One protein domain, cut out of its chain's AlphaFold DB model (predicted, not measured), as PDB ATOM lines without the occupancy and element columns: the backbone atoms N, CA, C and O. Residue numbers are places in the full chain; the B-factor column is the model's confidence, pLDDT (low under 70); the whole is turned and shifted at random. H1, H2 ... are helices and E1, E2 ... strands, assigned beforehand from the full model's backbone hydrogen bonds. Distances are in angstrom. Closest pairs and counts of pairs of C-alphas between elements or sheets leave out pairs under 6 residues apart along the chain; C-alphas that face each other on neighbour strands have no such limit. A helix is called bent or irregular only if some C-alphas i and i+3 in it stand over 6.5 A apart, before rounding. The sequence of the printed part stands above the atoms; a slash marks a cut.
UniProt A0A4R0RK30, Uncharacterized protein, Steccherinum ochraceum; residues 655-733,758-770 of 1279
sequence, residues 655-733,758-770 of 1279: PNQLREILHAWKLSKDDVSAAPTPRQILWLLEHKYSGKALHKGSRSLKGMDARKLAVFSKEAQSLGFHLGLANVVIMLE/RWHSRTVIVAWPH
ATOM      1  N   PRO A 655     208.168 255.349 172.536       58.31
ATOM      2  CA  PRO A 655     207.605 254.009 172.421       58.31
ATOM      3  C   PRO A 655     206.272 253.968 171.679       58.31
ATOM      4  O   PRO A 655     206.058 253.036 170.920       58.31
ATOM      5  N   ASN A 656     205.395 254.968 171.831       57.31
ATOM      6  CA  ASN A 656     204.072 254.943 171.190       57.31
ATOM      7  C   ASN A 656     204.165 255.079 169.664       57.31
ATOM      8  O   ASN A 656     203.536 254.308 168.948       57.31
ATOM      9  N   GLN A 657     205.013 255.985 169.166       60.38
ATOM     10  CA  GLN A 657     205.246 256.141 167.727       60.38
ATOM     11  C   GLN A 657     205.943 254.908 167.134       60.38
ATOM     12  O   GLN A 657     205.549 254.412 166.080       60.38
ATOM     13  N   LEU A 658     206.940 254.355 167.837       67.88
ATOM     14  CA  LEU A 658     207.559 253.093 167.436       67.88
ATOM     15  C   LEU A 658     206.530 251.955 167.413       67.88
ATOM     16  O   LEU A 658     206.510 251.159 166.478       67.88
ATOM     17  N   ARG A 659     205.658 251.885 168.419       70.38
ATOM     18  CA  ARG A 659     204.601 250.880 168.523       70.38
ATOM     19  C   ARG A 659     203.613 250.987 167.364       70.38
ATOM     20  O   ARG A 659     203.261 249.958 166.798       70.38
ATOM     21  N   GLU A 660     203.213 252.191 166.967       65.38
ATOM     22  CA  GLU A 660     202.360 252.420 165.792       65.38
ATOM     23  C   GLU A 660     203.023 251.931 164.496       65.38
ATOM     24  O   GLU A 660     202.406 251.184 163.737       65.38
ATOM     25  N   ILE A 661     204.302 252.262 164.280       69.38
ATOM     26  CA  ILE A 661     205.044 251.846 163.079       69.38
ATOM     27  C   ILE A 661     205.222 250.323 163.037       69.38
ATOM     28  O   ILE A 661     204.984 249.688 162.009       69.38
ATOM     29  N   LEU A 662     205.602 249.709 164.161       72.75
ATOM     30  CA  LEU A 662     205.723 248.254 164.270       72.75
ATOM     31  C   LEU A 662     204.366 247.561 164.089       72.75
ATOM     32  O   LEU A 662     204.290 246.495 163.479       72.75
ATOM     33  N   HIS A 663     203.275 248.163 164.564       71.00
ATOM     34  CA  HIS A 663     201.931 247.637 164.350       71.00
ATOM     35  C   HIS A 663     201.521 247.709 162.870       71.00
ATOM     36  O   HIS A 663     201.010 246.725 162.336       71.00
ATOM     37  N   ALA A 664     201.815 248.817 162.179       65.62
ATOM     38  CA  ALA A 664     201.592 248.953 160.739       65.62
ATOM     39  C   ALA A 664     202.398 247.915 159.935       65.62
ATOM     40  O   ALA A 664     201.836 247.216 159.090       65.62
ATOM     41  N   TRP A 665     203.682 247.725 160.268       70.75
ATOM     42  CA  TRP A 665     204.537 246.715 159.631       70.75
ATOM     43  C   TRP A 665     204.067 245.276 159.906       70.75
ATOM     44  O   TRP A 665     204.205 244.393 159.065       70.75
ATOM     45  N   LYS A 666     203.450 245.010 161.061       68.69
ATOM     46  CA  LYS A 666     202.868 243.692 161.362       68.69
ATOM     47  C   LYS A 666     201.631 243.376 160.514       68.69
ATOM     48  O   LYS A 666     201.372 242.206 160.238       68.69
ATOM     49  N   LEU A 667     200.840 244.393 160.163       60.91
ATOM     50  CA  LEU A 667     199.564 244.238 159.454       60.91
ATOM     51  C   LEU A 667     199.711 244.143 157.930       60.91
ATOM     52  O   LEU A 667     198.796 243.655 157.259       60.91
ATOM     53  N   SER A 668     200.848 244.561 157.372       59.25
ATOM     54  CA  SER A 668     201.160 244.343 155.964       59.25
ATOM     55  C   SER A 668     201.430 242.858 155.706       59.25
ATOM     56  O   SER A 668     202.438 242.324 156.162       59.25
ATOM     57  N   LYS A 669     200.536 242.173 154.989       51.34
ATOM     58  CA  LYS A 669     200.794 240.826 154.459       51.34
ATOM     59  C   LYS A 669     201.295 240.926 153.024       51.34
ATOM     60  O   LYS A 669     200.850 241.812 152.299       51.34
ATOM     61  N   ASP A 670     202.170 239.995 152.649       45.69
ATOM     62  CA  ASP A 670     202.701 239.835 151.295       45.69
ATOM     63  C   ASP A 670     201.556 239.726 150.280       45.69
ATOM     64  O   ASP A 670     200.831 238.730 150.231       45.69
ATOM     65  N   ASP A 671     201.366 240.796 149.512       38.38
ATOM     66  CA  ASP A 671     200.452 240.851 148.380       38.38
ATOM     67  C   ASP A 671     201.239 240.493 147.116       38.38
ATOM     68  O   ASP A 671     202.321 241.028 146.874       38.38
ATOM     69  N   VAL A 672     200.706 239.571 146.318       38.31
ATOM     70  CA  VAL A 672     201.406 238.922 145.193       38.31
ATOM     71  C   VAL A 672     201.625 239.887 144.010       38.31
ATOM     72  O   VAL A 672     202.379 239.571 143.095       38.31
ATOM     73  N   SER A 673     201.017 241.080 144.033       40.53
ATOM     74  CA  SER A 673     201.113 242.094 142.970       40.53
ATOM     75  C   SER A 673     201.837 243.394 143.359       40.53
ATOM     76  O   SER A 673     201.871 244.328 142.561       40.53
ATOM     77  N   ALA A 674     202.421 243.491 144.559       39.06
ATOM     78  CA  ALA A 674     203.185 244.663 145.002       39.06
ATOM     79  C   ALA A 674     204.626 244.282 145.380       39.06
ATOM     80  O   ALA A 674     204.905 243.131 145.707       39.06
ATOM     81  N   ALA A 675     205.546 245.256 145.357       40.31
ATOM     82  CA  ALA A 675     206.901 245.063 145.875       40.31
ATOM     83  C   ALA A 675     206.834 244.441 147.292       40.31
ATOM     84  O   ALA A 675     206.084 244.957 148.130       40.31
ATOM     85  N   PRO A 676     207.556 243.335 147.557       50.84
ATOM     86  CA  PRO A 676     207.379 242.537 148.766       50.84
ATOM     87  C   PRO A 676     207.636 243.366 150.024       50.84
ATOM     88  O   PRO A 676     208.523 244.227 150.045       50.84
ATOM     89  N   THR A 677     206.876 243.093 151.089       55.44
ATOM     90  CA  THR A 677     207.145 243.697 152.398       55.44
ATOM     91  C   THR A 677     208.587 243.367 152.811       55.44
ATOM     92  O   THR A 677     209.039 242.233 152.601       55.44
ATOM     93  N   PRO A 678     209.374 244.319 153.354       60.59
ATOM     94  CA  PRO A 678     210.728 244.003 153.776       60.59
ATOM     95  C   PRO A 678     210.660 242.972 154.903       60.59
ATOM     96  O   PRO A 678     210.098 243.229 155.970       60.59
ATOM     97  N   ARG A 679     211.251 241.796 154.658       69.25
ATOM     98  CA  ARG A 679     211.302 240.692 155.631       69.25
ATOM     99  C   ARG A 679     211.973 241.124 156.936       69.25
ATOM    100  O   ARG A 679     211.577 240.684 158.010       69.25
ATOM    101  N   GLN A 680     212.979 241.993 156.827       77.56
ATOM    102  CA  GLN A 680     213.767 242.526 157.933       77.56
ATOM    103  C   GLN A 680     214.147 243.987 157.693       77.56
ATOM    104  O   GLN A 680     214.275 244.418 156.547       77.56
ATOM    105  N   ILE A 681     214.404 244.712 158.778       77.94
ATOM    106  CA  ILE A 681     214.965 246.065 158.756       77.94
ATOM    107  C   ILE A 681     216.321 246.040 159.460       77.94
ATOM    108  O   ILE A 681     216.456 245.466 160.541       77.94
ATOM    109  N   LEU A 682     217.323 246.653 158.828       79.06
ATOM    110  CA  LEU A 682     218.691 246.770 159.328       79.06
ATOM    111  C   LEU A 682     218.913 248.204 159.811       79.06
ATOM    112  O   LEU A 682     218.762 249.145 159.038       79.06
ATOM    113  N   TRP A 683     219.298 248.372 161.071       77.75
ATOM    114  CA  TRP A 683     219.579 249.670 161.665       77.75
ATOM    115  C   TRP A 683     221.039 249.790 162.075       77.75
ATOM    116  O   TRP A 683     221.533 249.013 162.888       77.75
ATOM    117  N   LEU A 684     221.733 250.768 161.503       81.62
ATOM    118  CA  LEU A 684     223.153 251.000 161.724       81.62
ATOM    119  C   LEU A 684     223.437 251.494 163.147       81.62
ATOM    120  O   LEU A 684     222.875 252.494 163.583       81.62
ATOM    121  N   LEU A 685     224.355 250.815 163.840       81.44
ATOM    122  CA  LEU A 685     224.875 251.273 165.126       81.44
ATOM    123  C   LEU A 685     225.992 252.309 164.938       81.44
ATOM    124  O   LEU A 685     226.737 252.291 163.944       81.44
ATOM    125  N   GLU A 686     226.122 253.199 165.922       79.31
ATOM    126  CA  GLU A 686     227.156 254.235 165.948       79.31
ATOM    127  C   GLU A 686     228.537 253.605 166.108       79.31
ATOM    128  O   GLU A 686     229.455 253.898 165.336       79.31
ATOM    129  N   HIS A 687     228.679 252.676 167.056       78.44
ATOM    130  CA  HIS A 687     229.951 252.010 167.294       78.44
ATOM    131  C   HIS A 687     230.104 250.753 166.435       78.44
ATOM    132  O   HIS A 687     229.161 250.006 166.160       78.44
ATOM    133  N   LYS A 688     231.356 250.464 166.067       79.81
ATOM    134  CA  LYS A 688     231.739 249.173 165.493       79.81
ATOM    135  C   LYS A 688     232.026 248.181 166.618       79.81
ATOM    136  O   LYS A 688     232.903 248.413 167.449       79.81
ATOM    137  N   TYR A 689     231.332 247.048 166.611       82.38
ATOM    138  CA  TYR A 689     231.519 245.986 167.597       82.38
ATOM    139  C   TYR A 689     232.188 244.765 166.959       82.38
ATOM    140  O   TYR A 689     231.873 244.361 165.840       82.38
ATOM    141  N   SER A 690     233.124 244.143 167.679       76.94
ATOM    142  CA  SER A 690     233.738 242.888 167.231       76.94
ATOM    143  C   SER A 690     232.758 241.718 167.372       76.94
ATOM    144  O   SER A 690     231.903 241.722 168.257       76.94
ATOM    145  N   GLY A 691     232.916 240.658 166.570       72.75
ATOM    146  CA  GLY A 691     232.067 239.460 166.682       72.75
ATOM    147  C   GLY A 691     232.059 238.850 168.094       72.75
ATOM    148  O   GLY A 691     231.012 238.468 168.607       72.75
ATOM    149  N   LYS A 692     233.208 238.864 168.789       74.19
ATOM    150  CA  LYS A 692     233.319 238.425 170.195       74.19
ATOM    151  C   LYS A 692     232.500 239.287 171.161       74.19
ATOM    152  O   LYS A 692     232.024 238.767 172.167       74.19
ATOM    153  N   ALA A 693     232.369 240.587 170.891       74.62
ATOM    154  CA  ALA A 693     231.533 241.476 171.689       74.62
ATOM    155  C   ALA A 693     230.049 241.140 171.482       74.62
ATOM    156  O   ALA A 693     229.350 240.931 172.467       74.62
ATOM    157  N   LEU A 694     229.615 240.948 170.230       78.88
ATOM    158  CA  LEU A 694     228.222 240.629 169.889       78.88
ATOM    159  C   LEU A 694     227.719 239.321 170.520       78.88
ATOM    160  O   LEU A 694     226.556 239.239 170.906       78.88
ATOM    161  N   HIS A 695     228.592 238.328 170.734       74.44
ATOM    162  CA  HIS A 695     228.241 237.106 171.475       74.44
ATOM    163  C   HIS A 695     227.825 237.350 172.935       74.44
ATOM    164  O   HIS A 695     227.165 236.499 173.529       74.44
ATOM    165  N   LYS A 696     228.185 238.497 173.526       74.69
ATOM    166  CA  LYS A 696     227.744 238.899 174.872       74.69
ATOM    167  C   LYS A 696     226.371 239.595 174.861       74.69
ATOM    168  O   LYS A 696     225.885 239.982 175.925       74.69
ATOM    169  N   GLY A 697     225.742 239.727 173.688       77.12
ATOM    170  CA  GLY A 697     224.405 240.290 173.502       77.12
ATOM    171  C   GLY A 697     224.331 241.787 173.811       77.12
ATOM    172  O   GLY A 697     225.305 242.519 173.657       77.12
ATOM    173  N   SER A 698     223.177 242.247 174.302       76.69
ATOM    174  CA  SER A 698     222.938 243.662 174.639       76.69
ATOM    175  C   SER A 698     223.950 244.245 175.634       76.69
ATOM    176  O   SER A 698     224.223 245.440 175.598       76.69
ATOM    177  N   ARG A 699     224.572 243.404 176.474       79.25
ATOM    178  CA  ARG A 699     225.560 243.812 177.489       79.25
ATOM    179  C   ARG A 699     226.862 244.361 176.908       79.25
ATOM    180  O   ARG A 699     227.643 244.947 177.649       79.25
ATOM    181  N   SER A 700     227.149 244.123 175.627       78.56
ATOM    182  CA  SER A 700     228.353 244.662 174.986       78.56
ATOM    183  C   SER A 700     228.163 246.044 174.372       78.56
ATOM    184  O   SER A 700     229.165 246.664 174.015       78.56
ATOM    185  N   LEU A 701     226.914 246.487 174.191       78.06
ATOM    186  CA  LEU A 701     226.616 247.777 173.576       78.06
ATOM    187  C   LEU A 701     226.955 248.918 174.538       78.06
ATOM    188  O   LEU A 701     226.815 248.780 175.753       78.06
ATOM    189  N   LYS A 702     227.416 250.040 173.987       73.56
ATOM    190  CA  LYS A 702     227.863 251.212 174.743       73.56
ATOM    191  C   LYS A 702     227.058 252.446 174.355       73.56
ATOM    192  O   LYS A 702     226.629 252.576 173.211       73.56
ATOM    193  N   GLY A 703     226.898 253.359 175.313       71.31
ATOM    194  CA  GLY A 703     226.303 254.675 175.090       71.31
ATOM    195  C   GLY A 703     224.930 254.606 174.419       71.31
ATOM    196  O   GLY A 703     224.030 253.900 174.886       71.31
ATOM    197  N   MET A 704     224.793 255.331 173.310       62.94
ATOM    198  CA  MET A 704     223.547 255.459 172.558       62.94
ATOM    199  C   MET A 704     223.044 254.133 171.994       62.94
ATOM    200  O   MET A 704     221.847 253.872 172.083       62.94
ATOM    201  N   ASP A 705     223.928 253.255 171.509       76.69
ATOM    202  CA  ASP A 705     223.537 251.954 170.946       76.69
ATOM    203  C   ASP A 705     222.800 251.078 171.979       76.69
ATOM    204  O   ASP A 705     221.834 250.389 171.649       76.69
ATOM    205  N   ALA A 706     223.220 251.131 173.251       71.56
ATOM    206  CA  ALA A 706     222.591 250.375 174.336       71.56
ATOM    207  C   ALA A 706     221.200 250.922 174.695       71.56
ATOM    208  O   ALA A 706     220.253 250.147 174.849       71.56
ATOM    209  N   ARG A 707     221.063 252.253 174.787       63.97
ATOM    210  CA  ARG A 707     219.784 252.931 175.084       63.97
ATOM    211  C   ARG A 707     218.762 252.709 173.969       63.97
ATOM    212  O   ARG A 707     217.620 252.338 174.231       63.97
ATOM    213  N   LYS A 708     219.214 252.854 172.725       69.94
ATOM    214  CA  LYS A 708     218.462 252.589 171.497       69.94
ATOM    215  C   LYS A 708     217.913 251.156 171.452       69.94
ATOM    216  O   LYS A 708     216.716 250.961 171.243       69.94
ATOM    217  N   LEU A 709     218.753 250.151 171.725       78.44
ATOM    218  CA  LEU A 709     218.300 248.757 171.783       78.44
ATOM    219  C   LEU A 709     217.300 248.517 172.923       78.44
ATOM    220  O   LEU A 709     216.345 247.768 172.732       78.44
ATOM    221  N   ALA A 710     217.491 249.136 174.092       72.75
ATOM    222  CA  ALA A 710     216.605 248.945 175.240       72.75
ATOM    223  C   ALA A 710     215.164 249.392 174.936       72.75
ATOM    224  O   ALA A 710     214.234 248.604 175.128       72.75
ATOM    225  N   VAL A 711     214.987 250.599 174.380       69.88
ATOM    226  CA  VAL A 711     213.664 251.131 174.001       69.88
ATOM    227  C   VAL A 711     213.028 250.289 172.898       69.88
ATOM    228  O   VAL A 711     211.877 249.872 173.030       69.88
ATOM    229  N   PHE A 712     213.786 249.969 171.843       76.38
ATOM    230  CA  PHE A 712     213.268 249.158 170.742       76.38
ATOM    231  C   PHE A 712     212.871 247.753 171.230       76.38
ATOM    232  O   PHE A 712     211.798 247.259 170.898       76.38
ATOM    233  N   SER A 713     213.672 247.121 172.095       77.56
ATOM    234  CA  SER A 713     213.386 245.765 172.583       77.56
ATOM    235  C   SER A 713     212.058 245.645 173.321       77.56
ATOM    236  O   SER A 713     211.341 244.667 173.105       77.56
ATOM    237  N   LYS A 714     211.700 246.649 174.127       77.94
ATOM    238  CA  LYS A 714     210.462 246.654 174.908       77.94
ATOM    239  C   LYS A 714     209.226 246.654 174.003       77.94
ATOM    240  O   LYS A 714     208.331 245.830 174.186       77.94
ATOM    241  N   GLU A 715     209.201 247.527 172.996       78.44
ATOM    242  CA  GLU A 715     208.061 247.646 172.074       78.44
ATOM    243  C   GLU A 715     208.032 246.542 171.011       78.44
ATOM    244  O   GLU A 715     206.966 246.025 170.674       78.44
ATOM    245  N   ALA A 716     209.196 246.112 170.519       81.00
ATOM    246  CA  ALA A 716     209.289 244.997 169.583       81.00
ATOM    247  C   ALA A 716     208.733 243.705 170.198       81.00
ATOM    248  O   ALA A 716     207.907 243.030 169.579       81.00
ATOM    249  N   GLN A 717     209.119 243.387 171.438       77.06
ATOM    250  CA  GLN A 717     208.629 242.190 172.126       77.06
ATOM    251  C   GLN A 717     207.114 242.232 172.354       77.06
ATOM    252  O   GLN A 717     206.445 241.222 172.131       77.06
ATOM    253  N   SER A 718     206.557 243.390 172.736       76.31
ATOM    254  CA  SER A 718     205.116 243.532 172.998       76.31
ATOM    255  C   SER A 718     204.257 243.303 171.745       76.31
ATOM    256  O   SER A 718     203.122 242.831 171.841       76.31
ATOM    257  N   LEU A 719     204.809 243.569 170.557       78.94
ATOM    258  CA  LEU A 719     204.124 243.417 169.273       78.94
ATOM    259  C   LEU A 719     204.457 242.117 168.527       78.94
ATOM    260  O   LEU A 719     203.839 241.839 167.494       78.94
ATOM    261  N   GLY A 720     205.352 241.279 169.051       78.69
ATOM    262  CA  GLY A 720     205.769 240.032 168.402       78.69
ATOM    263  C   GLY A 720     206.778 240.250 167.273       78.69
ATOM    264  O   GLY A 720     206.691 239.609 166.226       78.69
ATOM    265  N   PHE A 721     207.716 241.168 167.470       84.31
ATOM    266  CA  PHE A 721     208.919 241.320 166.659       84.31
ATOM    267  C   PHE A 721     210.117 240.702 167.376       84.31
ATOM    268  O   PHE A 721     210.208 240.708 168.605       84.31
ATOM    269  N   HIS A 722     211.056 240.200 166.586       84.12
ATOM    270  CA  HIS A 722     212.357 239.748 167.051       84.12
ATOM    271  C   HIS A 722     213.412 240.801 166.732       84.12
ATOM    272  O   HIS A 722     213.310 241.515 165.731       84.12
ATOM    273  N   LEU A 723     214.431 240.868 167.586       86.56
ATOM    274  CA  LEU A 723     215.597 241.723 167.406       86.56
ATOM    275  C   LEU A 723     216.871 240.880 167.469       86.56
ATOM    276  O   LEU A 723     217.004 239.995 168.315       86.56
ATOM    277  N   GLY A 724     217.827 241.199 166.607       84.00
ATOM    278  CA  GLY A 724     219.145 240.580 166.550       84.00
ATOM    279  C   GLY A 724     220.243 241.621 166.377       84.00
ATOM    280  O   GLY A 724     219.989 242.751 165.973       84.00
ATOM    281  N   LEU A 725     221.481 241.233 166.677       86.56
ATOM    282  CA  LEU A 725     222.668 242.025 166.369       86.56
ATOM    283  C   LEU A 725     223.459 241.316 165.271       86.56
ATOM    284  O   LEU A 725     223.723 240.119 165.384       86.56
ATOM    285  N   ALA A 726     223.847 242.045 164.228       83.94
ATOM    286  CA  ALA A 726     224.571 241.495 163.087       83.94
ATOM    287  C   ALA A 726     225.674 242.443 162.606       83.94
ATOM    288  O   ALA A 726     225.727 243.609 162.989       83.94
ATOM    289  N   ASN A 727     226.555 241.936 161.743       82.81
ATOM    290  CA  ASN A 727     227.474 242.763 160.972       82.81
ATOM    291  C   ASN A 727     227.058 242.716 159.503       82.81
ATOM    292  O   ASN A 727     226.933 241.634 158.935       82.81
ATOM    293  N   VAL A 728     226.871 243.885 158.900       81.62
ATOM    294  CA  VAL A 728     226.714 244.033 157.454       81.62
ATOM    295  C   VAL A 728     228.100 244.204 156.861       81.62
ATOM    296  O   VAL A 728     228.896 245.001 157.365       81.62
ATOM    297  N   VAL A 729     228.385 243.435 155.813       80.00
ATOM    298  CA  VAL A 729     229.631 243.513 155.060       80.00
ATOM    299  C   VAL A 729     229.283 243.847 153.618       80.00
ATOM    300  O   VAL A 729     228.515 243.124 152.993       80.00
ATOM    301  N   ILE A 730     229.817 244.957 153.122       79.06
ATOM    302  CA  ILE A 730     229.694 245.382 151.729       79.06
ATOM    303  C   ILE A 730     231.035 245.114 151.064       79.06
ATOM    304  O   ILE A 730     232.073 245.508 151.597       79.06
ATOM    305  N   MET A 731     230.996 244.430 149.928       79.50
ATOM    306  CA  MET A 731     232.155 244.177 149.086       79.50
ATOM    307  C   MET A 731     232.017 245.041 147.828       79.50
ATOM    308  O   MET A 731     230.964 245.045 147.197       79.50
ATOM    309  N   LEU A 732     233.041 245.844 147.551       80.19
ATOM    310  CA  LEU A 732     233.155 246.680 146.360       80.19
ATOM    311  C   LEU A 732     234.230 246.067 145.473       80.19
ATOM    312  O   LEU A 732     235.365 245.952 145.925       80.19
ATOM    313  N   GLU A 733     233.878 245.680 144.253       76.25
ATOM    314  CA  GLU A 733     234.822 245.241 143.225       76.25
ATOM    315  C   GLU A 733     235.067 246.394 142.253       76.25
ATOM    316  O   GLU A 733     234.145 246.874 141.595       76.25
ATOM    317  N   ARG A 758     237.290 245.590 147.899       74.31
ATOM    318  CA  ARG A 758     237.310 246.264 149.215       74.31
ATOM    319  C   ARG A 758     236.132 245.828 150.081       74.31
ATOM    320  O   ARG A 758     234.987 245.870 149.647       74.31
ATOM    321  N   TRP A 759     236.399 245.463 151.337       77.19
ATOM    322  CA  TRP A 759     235.388 244.959 152.276       77.19
ATOM    323  C   TRP A 759     235.119 245.971 153.400       77.19
ATOM    324  O   TRP A 759     235.964 246.201 154.268       77.19
ATOM    325  N   HIS A 760     233.915 246.536 153.441       77.69
ATOM    326  CA  HIS A 760     233.470 247.465 154.481       77.69
ATOM    327  C   HIS A 760     232.505 246.768 155.439       77.69
ATOM    328  O   HIS A 760     231.487 246.235 155.017       77.69
ATOM    329  N   SER A 761     232.799 246.782 156.743       79.00
ATOM    330  CA  SER A 761     231.959 246.136 157.763       79.00
ATOM    331  C   SER A 761     231.433 247.114 158.808       79.00
ATOM    332  O   SER A 761     232.201 247.883 159.400       79.00
ATOM    333  N   ARG A 762     230.127 247.034 159.085       83.62
ATOM    334  CA  ARG A 762     229.437 247.814 160.121       83.62
ATOM    335  C   ARG A 762     228.491 246.944 160.941       83.62
ATOM    336  O   ARG A 762     227.930 245.983 160.428       83.62
ATOM    337  N   THR A 763     228.309 247.290 162.212       86.19
ATOM    338  CA  THR A 763     227.379 246.591 163.106       86.19
ATOM    339  C   THR A 763     225.982 247.190 162.996       86.19
ATOM    340  O   THR A 763     225.834 248.409 162.928       86.19
ATOM    341  N   VAL A 764     224.963 246.332 162.987       85.88
ATOM    342  CA  VAL A 764     223.556 246.714 162.866       85.88
ATOM    343  C   VAL A 764     222.681 245.984 163.890       85.88
ATOM    344  O   VAL A 764     222.977 244.852 164.286       85.88
ATOM    345  N   ILE A 765     221.570 246.609 164.275       85.00
ATOM    346  CA  ILE A 765     220.402 245.929 164.839       85.00
ATOM    347  C   ILE A 765     219.549 245.431 163.673       85.00
ATOM    348  O   ILE A 765     219.258 246.180 162.747       85.00
ATOM    349  N   VAL A 766     219.140 244.173 163.717       85.69
ATOM    350  CA  VAL A 766     218.204 243.585 162.757       85.69
ATOM    351  C   VAL A 766     216.868 243.415 163.465       85.69
ATOM    352  O   VAL A 766     216.826 242.792 164.523       85.69
ATOM    353  N   ALA A 767     215.792 243.961 162.909       84.56
ATOM    354  CA  ALA A 767     214.431 243.773 163.406       84.56
ATOM    355  C   ALA A 767     213.605 242.993 162.385       84.56
ATOM    356  O   ALA A 767     213.795 243.183 161.183       84.56
ATOM    357  N   TRP A 768     212.699 242.125 162.842       84.00
ATOM    358  CA  TRP A 768     211.782 241.411 161.951       84.00
ATOM    359  C   TRP A 768     210.517 240.890 162.639       84.00
ATOM    360  O   TRP A 768     210.552 240.561 163.829       84.00
ATOM    361  N   PRO A 769     209.387 240.773 161.919       79.62
ATOM    362  CA  PRO A 769     208.166 240.195 162.469       79.62
ATOM    363  C   PRO A 769     208.334 238.715 162.831       79.62
ATOM    364  O   PRO A 769     209.052 237.979 162.150       79.62
ATOM    365  N   HIS A 770     207.578 238.224 163.820       73.94
ATOM    366  CA  HIS A 770     207.599 236.804 164.202       73.94
ATOM    367  C   HIS A 770     207.372 235.842 163.024       73.94
ATOM    368  O   HIS A 770     208.024 234.805 162.956       73.94
TER     369      HIS A 770
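This is residues 655 to 733 and 758 to 770 of the 1279 residues of an uncharacterized protein of Steccherinum ochraceum (UniProt A0A4R0RK30). Two long strands, E2 and E3, run side by side as a sharply bent ribbon; one half, with the short E1 beside E3, is covered on one face by the long helix H4, and the other half reaches away as a two-stranded arm. H1 packs on H4, closest at Glu 715, while towards the other end of H4 the short H3 only just touches it with H4's residues 706 to 709, and the short H2, apart from H4, is close to H3 and only grazes the sheet. Printed are 92 residues with four named helices and three named strands, in the order H1 E1 H2 H3 H4 E2 E3; the class is mixed, helices and strands, and the sheet E1 E3 E2 is antiparallel. The whole is only just loose, close to compact, with a radius of gyration of the C-alphas of 14.8 A and spans of 38 by 36 by 19 A.

From first to last C-alpha, E2, residues 721 to 733, measures 35.1 A, E3, residues 758 to 769, 32.6 A, and H4, residues 703 to 719, 25.5 A. E1 is residues 681 to 684, H2 691 to 694 and H3 697 to 700. H1, residues 655 to 667, begins at C-alpha 655 (207.605, 254.009, 172.421); E3 ends at C-alpha 769 (208.166, 240.195, 162.469).

The sheet is strongly twisted; E2 bends by 61 degrees at residue 725, E3 by 62 degrees at 763. N 724 and O 766 of E2 and E3 are 2.8 A apart, N 683 and O 765 of E1 and E3 2.8 A, both within hydrogen-bond range. H4 lies over E3 and E2 at a height over the sheet of 9.8 A. H1 and H4 touch at a steep tilt of 50 degrees, closest at the C-alphas of Arg 659 and Glu 715, 5.9 A. H2 only grazes the sheet. H3 and H4 only just touch, with 3 pairs of C-alphas within 8 A, the closest Ser 698 and Ala 706, 6.7 A. Every O i to N i+4 pair is within range in H1, 12 of 13 in H4; H2 and H3 are too short for one.

Residues 734 to 757 are not printed; C-alphas 733 and 758 are 6.6 A apart across the cut. The link from H1 to E1 is long, and pLDDT is under 70 at residues 666 to 679, among others.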